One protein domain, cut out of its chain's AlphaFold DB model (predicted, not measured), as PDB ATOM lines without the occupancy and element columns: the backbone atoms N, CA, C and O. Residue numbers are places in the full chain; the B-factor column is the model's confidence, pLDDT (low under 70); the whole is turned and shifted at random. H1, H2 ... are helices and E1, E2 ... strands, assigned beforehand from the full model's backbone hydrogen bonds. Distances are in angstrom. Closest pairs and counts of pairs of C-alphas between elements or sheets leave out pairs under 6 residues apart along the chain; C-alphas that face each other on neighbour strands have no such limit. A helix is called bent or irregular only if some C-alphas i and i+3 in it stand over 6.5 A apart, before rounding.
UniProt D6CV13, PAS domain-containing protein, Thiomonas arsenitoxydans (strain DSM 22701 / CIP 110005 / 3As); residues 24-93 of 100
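Overview. This is residues 24 to 93 of the 100 residues of the protein "PAS domain-containing protein" of Thiomonas arsenitoxydans (strain DSM 22701 / CIP 110005 / 3As) (UniProt D6CV13). This is a loose, elongated model in two helical parts joined by a short ribbon of two strands, E1 and E2, side by side. At one end H1 and H3 meet near the ribbon and spread apart from there like a V, with H2 in the chain between their far ends; at the other end H4 makes a corner and H5 folds back to pack on E2. The printed part has 70 residues with five named helices and two named strands, in the order E1, H1, H2, H3, E2, H4, H5; the sheet, E1 - E2, is antiparallel and the class is mostly helix. The whole is loose, with a radius of gyration of the C-alphas of 15.5 A, and its C-alphas span 47 by 19 by 16 A, a rod.

Along the chain. Find C-alpha 24 at (-16.245, -3.800, -15.155), where strand E1 begins and runs to residue 26, 7.1 A. H1 follows from residue 28 to 39, 16.6 A long, and H2 from 45 to 51, 9.8 A. Look next for C-alpha 53 at (-13.690, -26.082, -4.589), from which H3 runs to residue 62, 14.9 A. Strand E2 takes residues 64 to 68, 11.5 A, and H4 residues 70 to 76, 10.1 A. H5, residues 81 to 93, is 17.6 A long and ends at C-alpha 93, (-6.267, -15.890, -13.021); it is irregular, but only just, with C-alphas 86 and 89 6.6 A apart.

Arrangement. Begin at E1 and E2, antiparallel neighbours at 166 degrees, where N 24 and O 67 are 2.8 A apart and N 66 and O 24 are 2.7 A apart, within hydrogen-bond range. H1 touches H3 with residues 29 to 33 alone, at a steep tilt of 41 degrees, opposite ways; their closest C-alphas, of Val 30 and Cys 59, are 5.3 A apart. H2 is apart from H1, and close but not clearly touching H3, where the closest C-alphas, of Leu 49 and Phe 55, are 6.8 A apart. Look at Val 65 in E2 and Leu 85 in H5: their C-alphas, the closest of the two elements, are 6.7 A apart. H4 and H5 are close but not clearly touching, the closest C-alphas being those of Leu 73 and Lys 81, 6.9 A apart. In H1, H2, H3 and H4 every O i to N i+4 pair is within hydrogen-bond range; in H5 it is 6 of 9.

Size, cuts and confidence. The two C-alphas farthest apart, of Gly 41 and Ser 79, are 47.0 A apart. Residues 49 to 54, of which 49 to 51 belong to H2, stand free. The printed part has no cut, and its links between named elements are tight. The mean pLDDT of the printed part is 83.7, and it is under 70 at residues 88 to 93.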
ATOM      1  N   VAL A  24     -14.861  -3.444 -14.851       87.06
ATOM      2  CA  VAL A  24     -16.245  -3.800 -15.155       87.06
ATOM      3  C   VAL A  24     -16.254  -5.263 -15.558       87.06
ATOM      4  O   VAL A  24     -15.544  -5.649 -16.482       87.06
ATOM      5  N   GLU A  25     -17.062  -6.076 -14.889       87.62
ATOM      6  CA  GLU A  25     -17.063  -7.529 -15.053       87.62
ATOM      7  C   GLU A  25     -18.482  -8.072 -15.262       87.62
ATOM      8  O   GLU A  25     -19.452  -7.584 -14.679       87.62
ATOM      9  N   ASP A  26     -18.604  -9.110 -16.087       88.25
ATOM     10  CA  ASP A  26     -19.838  -9.854 -16.312       88.25
ATOM     11  C   ASP A  26     -19.883 -11.120 -15.446       88.25
ATOM     12  O   ASP A  26     -19.181 -12.101 -15.696       88.25
ATOM     13  N   PHE A  27     -20.775 -11.106 -14.454       89.12
ATOM     14  CA  PHE A  27     -21.077 -12.239 -13.571       89.12
ATOM     15  C   PHE A  27     -22.334 -13.018 -13.992       89.12
ATOM     16  O   PHE A  27     -22.809 -13.897 -13.264       89.12
ATOM     17  N   SER A  28     -22.924 -12.719 -15.152       91.81
ATOM     18  CA  SER A  28     -24.176 -13.336 -15.606       91.81
ATOM     19  C   SER A  28     -24.072 -14.858 -15.742       91.81
ATOM     20  O   SER A  28     -25.029 -15.580 -15.447       91.81
ATOM     21  N   ALA A  29     -22.914 -15.365 -16.164       90.31
ATOM     22  CA  ALA A  29     -22.639 -16.792 -16.270       90.31
ATOM     23  C   ALA A  29     -22.533 -17.459 -14.890       90.31
ATOM     24  O   ALA A  29     -23.185 -18.477 -14.662       90.31
ATOM     25  N   VAL A  30     -21.839 -16.833 -13.933       90.88
ATOM     26  CA  VAL A  30     -21.788 -17.295 -12.533       90.88
ATOM     27  C   VAL A  30     -23.186 -17.355 -11.926       90.88
ATOM     28  O   VAL A  30     -23.566 -18.359 -11.325       90.88
ATOM     29  N   ARG A  31     -24.004 -16.320 -12.146       90.38
ATOM     30  CA  ARG A  31     -25.394 -16.310 -11.681       90.38
ATOM     31  C   ARG A  31     -26.183 -17.492 -12.244       90.38
ATOM     32  O   ARG A  31     -26.926 -18.118 -11.498       90.38
ATOM     33  N   ARG A  32     -26.004 -17.826 -13.527       92.38
ATOM     34  CA  ARG A  32     -26.640 -19.002 -14.146       92.38
ATOM     35  C   ARG A  32     -26.169 -20.311 -13.513       92.38
ATOM     36  O   ARG A  32     -27.008 -21.154 -13.219       92.38
ATOM     37  N   LEU A  33     -24.867 -20.465 -13.261       90.69
ATOM     38  CA  LEU A  33     -24.327 -21.636 -12.561       90.69
ATOM     39  C   LEU A  33     -24.969 -21.805 -11.178       90.69
ATOM     40  O   LEU A  33     -25.455 -22.885 -10.856       90.69
ATOM     41  N   LEU A  34     -25.040 -20.729 -10.393       89.81
ATOM     42  CA  LEU A  34     -25.669 -20.749  -9.071       89.81
ATOM     43  C   LEU A  34     -27.172 -21.038  -9.146       89.81
ATOM     44  O   LEU A  34     -27.683 -21.796  -8.327       89.81
ATOM     45  N   SER A  35     -27.883 -20.475 -10.127       91.31
ATOM     46  CA  SER A  35     -29.301 -20.772 -10.355       91.31
ATOM     47  C   SER A  35     -29.536 -22.256 -10.635       91.31
ATOM     48  O   SER A  35     -30.429 -22.837 -10.024       91.31
ATOM     49  N   MET A  36     -28.700 -22.892 -11.463       91.00
ATOM     50  CA  MET A  36     -28.809 -24.331 -11.730       91.00
ATOM     51  C   MET A  36     -28.629 -25.172 -10.460       91.00
ATOM     52  O   MET A  36     -29.369 -26.129 -10.255       91.00
ATOM     53  N   LEU A  37     -27.701 -24.803  -9.568       90.12
ATOM     54  CA  LEU A  37     -27.536 -25.508  -8.288       90.12
ATOM     55  C   LEU A  37     -28.791 -25.400  -7.408       90.12
ATOM     56  O   LEU A  37     -29.196 -26.378  -6.780       90.12
ATOM     57  N   ARG A  38     -29.448 -24.232  -7.397       89.94
ATOM     58  CA  ARG A  38     -30.713 -24.044  -6.660       89.94
ATOM     59  C   ARG A  38     -31.816 -24.927  -7.211       89.94
ATOM     60  O   ARG A  38     -32.565 -25.510  -6.436       89.94
ATOM     61  N   GLU A  39     -31.915 -25.020  -8.534       92.94
ATOM     62  CA  GLU A  39     -32.893 -25.876  -9.212       92.94
ATOM     63  C   GLU A  39     -32.647 -27.362  -8.923       92.94
ATOM     64  O   GLU A  39     -33.595 -28.134  -8.821       92.94
ATOM     65  N   GLN A  40     -31.391 -27.750  -8.693       89.88
ATOM     66  CA  GLN A  40     -31.005 -29.093  -8.248       89.88
ATOM     67  C   GLN A  40     -31.265 -29.352  -6.751       89.88
ATOM     68  O   GLN A  40     -30.978 -30.440  -6.259       89.88
ATOM     69  N   GLY A  41     -31.818 -28.379  -6.019       92.06
ATOM     70  CA  GLY A  41     -32.157 -28.512  -4.601       92.06
ATOM     71  C   GLY A  41     -31.004 -28.216  -3.641       92.06
ATOM     72  O   GLY A  41     -31.141 -28.460  -2.442       92.06
ATOM     73  N   ILE A  42     -29.883 -27.669  -4.124       90.50
ATOM     74  CA  ILE A  42     -28.776 -27.254  -3.258       90.50
ATOM     75  C   ILE A  42     -29.165 -25.947  -2.563       90.50
ATOM     76  O   ILE A  42     -29.315 -24.897  -3.190       90.50
ATOM     77  N   THR A  43     -29.327 -26.021  -1.245       86.81
ATOM     78  CA  THR A  43     -29.695 -24.885  -0.387       86.81
ATOM     79  C   THR A  43     -28.533 -24.406   0.482       86.81
ATOM     80  O   THR A  43     -28.454 -23.216   0.786       86.81
ATOM     81  N   ASP A  44     -27.601 -25.300   0.827       89.81
ATOM     82  CA  ASP A  44     -26.392 -24.995   1.601       89.81
ATOM     83  C   ASP A  44     -25.184 -24.765   0.677       89.81
ATOM     84  O   ASP A  44     -24.353 -25.647   0.444       89.81
ATOM     85  N   PHE A  45     -25.100 -23.551   0.130       86.25
ATOM     86  CA  PHE A  45     -23.978 -23.133  -0.714       86.25
ATOM     87  C   PHE A  45     -22.626 -23.147   0.004       86.25
ATOM     88  O   PHE A  45     -21.675 -23.632  -0.603       86.25
ATOM     89  N   PRO A  46     -22.482 -22.654   1.252       86.50
ATOM     90  CA  PRO A  46     -21.202 -22.726   1.952       86.50
ATOM     91  C   PRO A  46     -20.661 -24.153   2.067       86.50
ATOM     92  O   PRO A  46     -19.485 -24.391   1.784       86.50
ATOM     93  N   THR A  47     -21.508 -25.120   2.432       89.94
ATOM     94  CA  THR A  47     -21.085 -26.525   2.485       89.94
ATOM     95  C   THR A  47     -20.785 -27.067   1.094       89.94
ATOM     96  O   THR A  47     -19.761 -27.730   0.927       89.94
ATOM     97  N   PHE A  48     -21.607 -26.748   0.091       89.25
ATOM     98  CA  PHE A  48     -21.362 -27.155  -1.292       89.25
ATOM     99  C   PHE A  48     -20.011 -26.647  -1.813       89.25
ATOM    100  O   PHE A  48     -19.222 -27.439  -2.311       89.25
ATOM    101  N   LEU A  49     -19.699 -25.360  -1.639       88.44
ATOM    102  CA  LEU A  49     -18.445 -24.754  -2.100       88.44
ATOM    103  C   LEU A  49     -17.213 -25.306  -1.369       88.44
ATOM    104  O   LEU A  49     -16.135 -25.367  -1.951       88.44
ATOM    105  N   ARG A  50     -17.365 -25.739  -0.112       87.81
ATOM    106  CA  ARG A  50     -16.297 -26.416   0.642       87.81
ATOM    107  C   ARG A  50     -16.028 -27.832   0.127       87.81
ATOM    108  O   ARG A  50     -14.885 -28.274   0.164       87.81
ATOM    109  N   VAL A  51     -17.069 -28.545  -0.302       91.50
ATOM    110  CA  VAL A  51     -16.954 -29.901  -0.869       91.50
ATOM    111  C   VAL A  51     -16.508 -29.855  -2.334       91.50
ATOM    112  O   VAL A  51     -15.788 -30.750  -2.766       91.50
ATOM    113  N   HIS A  52     -16.889 -28.801  -3.057       87.81
ATOM    114  CA  HIS A  52     -16.624 -28.598  -4.481       87.81
ATOM    115  C   HIS A  52     -15.811 -27.318  -4.744       87.81
ATOM    116  O   HIS A  52     -16.328 -26.376  -5.360       87.81
ATOM    117  N   PRO A  53     -14.544 -27.234  -4.298       85.94
ATOM    118  CA  PRO A  53     -13.690 -26.082  -4.589       85.94
ATOM    119  C   PRO A  53     -13.492 -25.861  -6.100       85.94
ATOM    120  O   PRO A  53     -13.367 -24.720  -6.542       85.94
ATOM    121  N   GLU A  54     -13.568 -26.915  -6.917       87.06
ATOM    122  CA  GLU A  54     -13.520 -26.844  -8.381       87.06
ATOM    123  C   GLU A  54     -14.666 -26.018  -8.985       87.06
ATOM    124  O   GLU A  54     -14.546 -25.468 -10.082       87.06
ATOM    125  N   PHE A  55     -15.790 -25.890  -8.271       87.69
ATOM    126  CA  PHE A  55     -16.890 -25.036  -8.703       87.69
ATOM    127  C   PHE A  55     -16.513 -23.554  -8.630       87.69
ATOM    128  O   PHE A  55     -16.981 -22.767  -9.454       87.69
ATOM    129  N   ILE A  56     -15.647 -23.173  -7.687       84.62
ATOM    130  CA  ILE A  56     -15.117 -21.810  -7.588       84.62
ATOM    131  C   ILE A  56     -14.239 -21.534  -8.807       84.62
ATOM    132  O   ILE A  56     -14.447 -20.525  -9.477       84.62
ATOM    133  N   ASP A  57     -13.347 -22.463  -9.164       82.00
ATOM    134  CA  ASP A  57     -12.507 -22.350 -10.366       82.00
ATOM    135  C   ASP A  57     -13.359 -22.217 -11.634       82.00
ATOM    136  O   ASP A  57     -13.110 -21.353 -12.476       82.00
ATOM    137  N   ARG A  58     -14.425 -23.016 -11.749       84.62
ATOM    138  CA  ARG A  58     -15.375 -22.911 -12.862       84.62
ATOM    139  C   ARG A  58     -16.085 -21.559 -12.883       84.62
ATOM    140  O   ARG A  58     -16.197 -20.957 -13.944       84.62
ATOM    141  N   CYS A  59     -16.552 -21.061 -11.738       86.38
ATOM    142  CA  CYS A  59     -17.154 -19.731 -11.660       86.38
ATOM    143  C   CYS A  59     -16.165 -18.648 -12.098       86.38
ATOM    144  O   CYS A  59     -16.521 -17.792 -12.901       86.38
ATOM    145  N   MET A  60     -14.916 -18.722 -11.634       82.69
ATOM    146  CA  MET A  60     -13.858 -17.780 -12.005       82.69
ATOM    147  C   MET A  60     -13.549 -17.807 -13.506       82.69
ATOM    148  O   MET A  60     -13.315 -16.760 -14.102       82.69
ATOM    149  N   GLN A  61     -13.606 -18.975 -14.151       82.44
ATOM    150  CA  GLN A  61     -13.421 -19.094 -15.604       82.44
ATOM    151  C   GLN A  61     -14.535 -18.430 -16.420       82.44
ATOM    152  O   GLN A  61     -14.292 -18.015 -17.555       82.44
ATOM    153  N   GLU A  62     -15.737 -18.345 -15.856       86.81
ATOM    154  CA  GLU A  62     -16.910 -17.775 -16.513       86.81
ATOM    155  C   GLU A  62     -17.032 -16.254 -16.332       86.81
ATOM    156  O   GLU A  62     -17.761 -15.615 -17.093       86.81
ATOM    157  N   ILE A  63     -16.326 -15.663 -15.359       85.12
ATOM    158  CA  ILE A  63     -16.278 -14.206 -15.178       85.12
ATOM    159  C   ILE A  63     -15.498 -13.591 -16.338       85.12
ATOM    160  O   ILE A  63     -14.387 -14.012 -16.668       85.12
ATOM    161  N   ARG A  64     -16.087 -12.572 -16.967       83.75
ATOM    162  CA  ARG A  64     -15.467 -11.852 -18.085       83.75
ATOM    163  C   ARG A  64     -15.278 -10.396 -17.728       83.75
ATOM    164  O   ARG A  64     -16.249  -9.716 -17.418       83.75
ATOM    165  N   VAL A  65     -14.055  -9.899 -17.850       84.50
ATOM    166  CA  VAL A  65     -13.788  -8.465 -17.716       84.50
ATOM    167  C   VAL A  65     -14.202  -7.770 -19.012       84.50
ATOM    168  O   VAL A  65     -13.715  -8.106 -20.091       84.50
ATOM    169  N   LEU A  66     -15.153  -6.849 -18.903       86.00
ATOM    170  CA  LEU A  66     -15.733  -6.087 -20.006       86.00
ATOM    171  C   LEU A  66     -14.958  -4.795 -20.275       86.00
ATOM    172  O   LEU A  66     -14.770  -4.434 -21.433       86.00
ATOM    173  N   ASP A  67     -14.518  -4.107 -19.220       86.69
ATOM    174  CA  ASP A  67     -13.770  -2.853 -19.327       86.69
ATOM    175  C   ASP A  67     -12.895  -2.633 -18.089       86.69
ATOM    176  O   ASP A  67     -13.141  -3.189 -17.018       86.69
ATOM    177  N   VAL A  68     -11.877  -1.798 -18.233       86.56
ATOM    178  CA  VAL A  68     -11.028  -1.319 -17.145       86.56
ATOM    179  C   VAL A  68     -10.754   0.161 -17.348       86.56
ATOM    180  O   VAL A  68     -10.673   0.628 -18.483       86.56
ATOM    181  N   ASN A  69     -10.595   0.917 -16.268       89.31
ATOM    182  CA  ASN A  69     -10.311   2.342 -16.392       89.31
ATOM    183  C   ASN A  69      -8.845   2.625 -16.757       89.31
ATOM    184  O   ASN A  69      -7.972   1.750 -16.717       89.31
ATOM    185  N   HIS A  70      -8.565   3.883 -17.095       86.25
ATOM    186  CA  HIS A  70      -7.215   4.340 -17.418       86.25
ATOM    187  C   HIS A  70      -6.192   4.075 -16.296       86.25
ATOM    188  O   HIS A  70      -5.042   3.728 -16.576       86.25
ATOM    189  N   GLN A  71      -6.599   4.177 -15.027       88.12
ATOM    190  CA  GLN A  71      -5.702   3.903 -13.903       88.12
ATOM    191  C   GLN A  71      -5.240   2.441 -13.879       88.12
ATOM    192  O   GLN A  71      -4.056   2.182 -13.661       88.12
ATOM    193  N   THR A  72      -6.130   1.486 -14.168       86.56
ATOM    194  CA  THR A  72      -5.766   0.071 -14.312       86.56
ATOM    195  C   THR A  72      -4.740  -0.128 -15.423       86.56
ATOM    196  O   THR A  72      -3.738  -0.804 -15.200       86.56
ATOM    197  N   LEU A  73      -4.947   0.478 -16.601       84.12
ATOM    198  CA  LEU A  73      -4.005   0.382 -17.727       84.12
ATOM    199  C   LEU A  73      -2.614   0.892 -17.356       84.12
ATOM    200  O   LEU A  73      -1.618   0.240 -17.666       84.12
ATOM    201  N   SER A  74      -2.570   2.041 -16.677       84.25
ATOM    202  CA  SER A  74      -1.338   2.658 -16.192       84.25
ATOM    203  C   SER A  74      -0.615   1.744 -15.199       84.25
ATOM    204  O   SER A  74       0.580   1.494 -15.342       84.25
ATOM    205  N   MET A  75      -1.353   1.165 -14.245       82.19
ATOM    206  CA  MET A  75      -0.809   0.280 -13.211       82.19
ATOM    207  C   MET A  75      -0.201  -1.005 -13.785       82.19
ATOM    208  O   MET A  75       0.850  -1.441 -13.328       82.19
ATOM    209  N   VAL A  76      -0.840  -1.603 -14.793       75.56
ATOM    210  CA  VAL A  76      -0.340  -2.830 -15.441       75.56
ATOM    211  C   VAL A  76       0.641  -2.553 -16.587       75.56
ATOM    212  O   VAL A  76       1.156  -3.490 -17.194       75.56
ATOM    213  N   GLY A  77       0.887  -1.281 -16.921       77.00
ATOM    214  CA  GLY A  77       1.777  -0.874 -18.010       77.00
ATOM    215  C   GLY A  77       1.293  -1.278 -19.408       77.00
ATOM    216  O   GLY A  77       2.102  -1.415 -20.328       77.00
ATOM    217  N   ALA A  78      -0.012  -1.505 -19.593       79.50
ATOM    218  CA  ALA A  78      -0.558  -1.909 -20.884       79.50
ATOM    219  C   ALA A  78      -0.804  -0.699 -21.788       79.50
ATOM    220  O   ALA A  78      -1.433   0.280 -21.399       79.50
ATOM    221  N   SER A  79      -0.359  -0.801 -23.040       75.69
ATOM    222  CA  SER A  79      -0.480   0.283 -24.022       75.69
ATOM    223  C   SER A  79      -1.906   0.490 -24.544       75.69
ATOM    224  O   SER A  79      -2.173   1.513 -25.163       75.69
ATOM    225  N   ASP A  80      -2.791  -0.498 -24.372       80.31
ATOM    226  CA  ASP A  80      -4.128  -0.500 -24.969       80.31
ATOM    227  C   ASP A  80      -5.110  -1.413 -24.206       80.31
ATOM    228  O   ASP A  80      -4.751  -2.530 -23.808       80.31
ATOM    229  N   LYS A  81      -6.361  -0.952 -24.044       80.12
ATOM    230  CA  LYS A  81      -7.446  -1.678 -23.352       80.12
ATOM    231  C   LYS A  81      -7.768  -3.025 -24.017       80.12
ATOM    232  O   LYS A  81      -7.655  -4.045 -23.339       80.12
ATOM    233  N   PRO A  82      -8.119  -3.099 -25.317       79.81
ATOM    234  CA  PRO A  82      -8.352  -4.365 -26.013       79.81
ATOM    235  C   PRO A  82      -7.217  -5.385 -25.899       79.81
ATOM    236  O   PRO A  82      -7.467  -6.596 -25.896       79.81
ATOM    237  N   ARG A  83      -5.960  -4.929 -25.872       76.06
ATOM    238  CA  ARG A  83      -4.807  -5.819 -25.682       76.06
ATOM    239  C   ARG A  83      -4.727  -6.332 -24.249       76.06
ATOM    240  O   ARG A  83      -4.459  -7.518 -24.058       76.06
ATOM    241  N   LEU A  84      -4.962  -5.462 -23.272       79.25
ATOM    242  CA  LEU A  84      -5.010  -5.847 -21.872       79.25
ATOM    243  C   LEU A  84      -6.136  -6.855 -21.633       79.25
ATOM    244  O   LEU A  84      -5.845  -7.961 -21.206       79.25
ATOM    245  N   LEU A  85      -7.378  -6.537 -22.006       78.62
ATOM    246  CA  LEU A  85      -8.559  -7.387 -21.793       78.62
ATOM    247  C   LEU A  85      -8.397  -8.798 -22.384       78.62
ATOM    248  O   LEU A  85      -8.756  -9.782 -21.743       78.62
ATOM    249  N   ARG A  86      -7.781  -8.922 -23.569       76.19
ATOM    250  CA  ARG A  86      -7.487 -10.228 -24.187       76.19
ATOM    251  C   ARG A  86      -6.495 -11.080 -23.398       76.19
ATOM    252  O   ARG A  86      -6.604 -12.301 -23.416       76.19
ATOM    253  N   ASN A  87      -5.530 -10.452 -22.733       71.94
ATOM    254  CA  ASN A  87      -4.508 -11.149 -21.952       71.94
ATOM    255  C   ASN A  87      -4.859 -11.229 -20.461       71.94
ATOM    256  O   ASN A  87      -4.315 -12.065 -19.750       71.94
ATOM    257  N   LEU A  88      -5.800 -10.412 -19.986       69.62
ATOM    258  CA  LEU A  88      -6.205 -10.314 -18.586       69.62
ATOM    259  C   LEU A  88      -6.751 -11.644 -18.062       69.62
ATOM    260  O   LEU A  88      -6.401 -12.066 -16.964       69.62
ATOM    261  N   GLN A  89      -7.523 -12.348 -18.899       64.38
ATOM    262  CA  GLN A  89      -8.020 -13.697 -18.617       64.38
ATOM    263  C   GLN A  89      -6.899 -14.733 -18.433       64.38
ATOM    264  O   GLN A  89      -7.167 -15.822 -17.952       64.38
ATOM    265  N   HIS A  90      -5.667 -14.441 -18.853       60.88
ATOM    266  CA  HIS A  90      -4.506 -15.309 -18.655       60.88
ATOM    267  C   HIS A  90      -3.603 -14.810 -17.520       60.88
ATOM    268  O   HIS A  90      -3.017 -15.633 -16.835       60.88
ATOM    269  N   VAL A  91      -3.510 -13.492 -17.308       57.69
ATOM    270  CA  VAL A  91      -2.593 -12.872 -16.334       57.69
ATOM    271  C   VAL A  91      -3.170 -12.850 -14.917       57.69
ATOM    272  O   VAL A  91      -2.479 -13.202 -13.973       57.69
ATOM    273  N   PHE A  92      -4.441 -12.478 -14.745       58.62
ATOM    274  CA  PHE A  92      -5.018 -12.260 -13.409       58.62
ATOM    275  C   PHE A  92      -5.682 -13.499 -12.795       58.62
ATOM    276  O   PHE A  92      -6.102 -13.469 -11.639       58.62
ATOM    277  N   ARG A  93      -5.760 -14.610 -13.543       57.06
ATOM    278  CA  ARG A  93      -6.267 -15.890 -13.021       57.06
ATOM    279  C   ARG A  93      -5.352 -16.507 -11.959       57.06
ATOM    280  O   ARG A  93      -5.856 -17.249 -11.120       57.06
TER     281      ARG A  93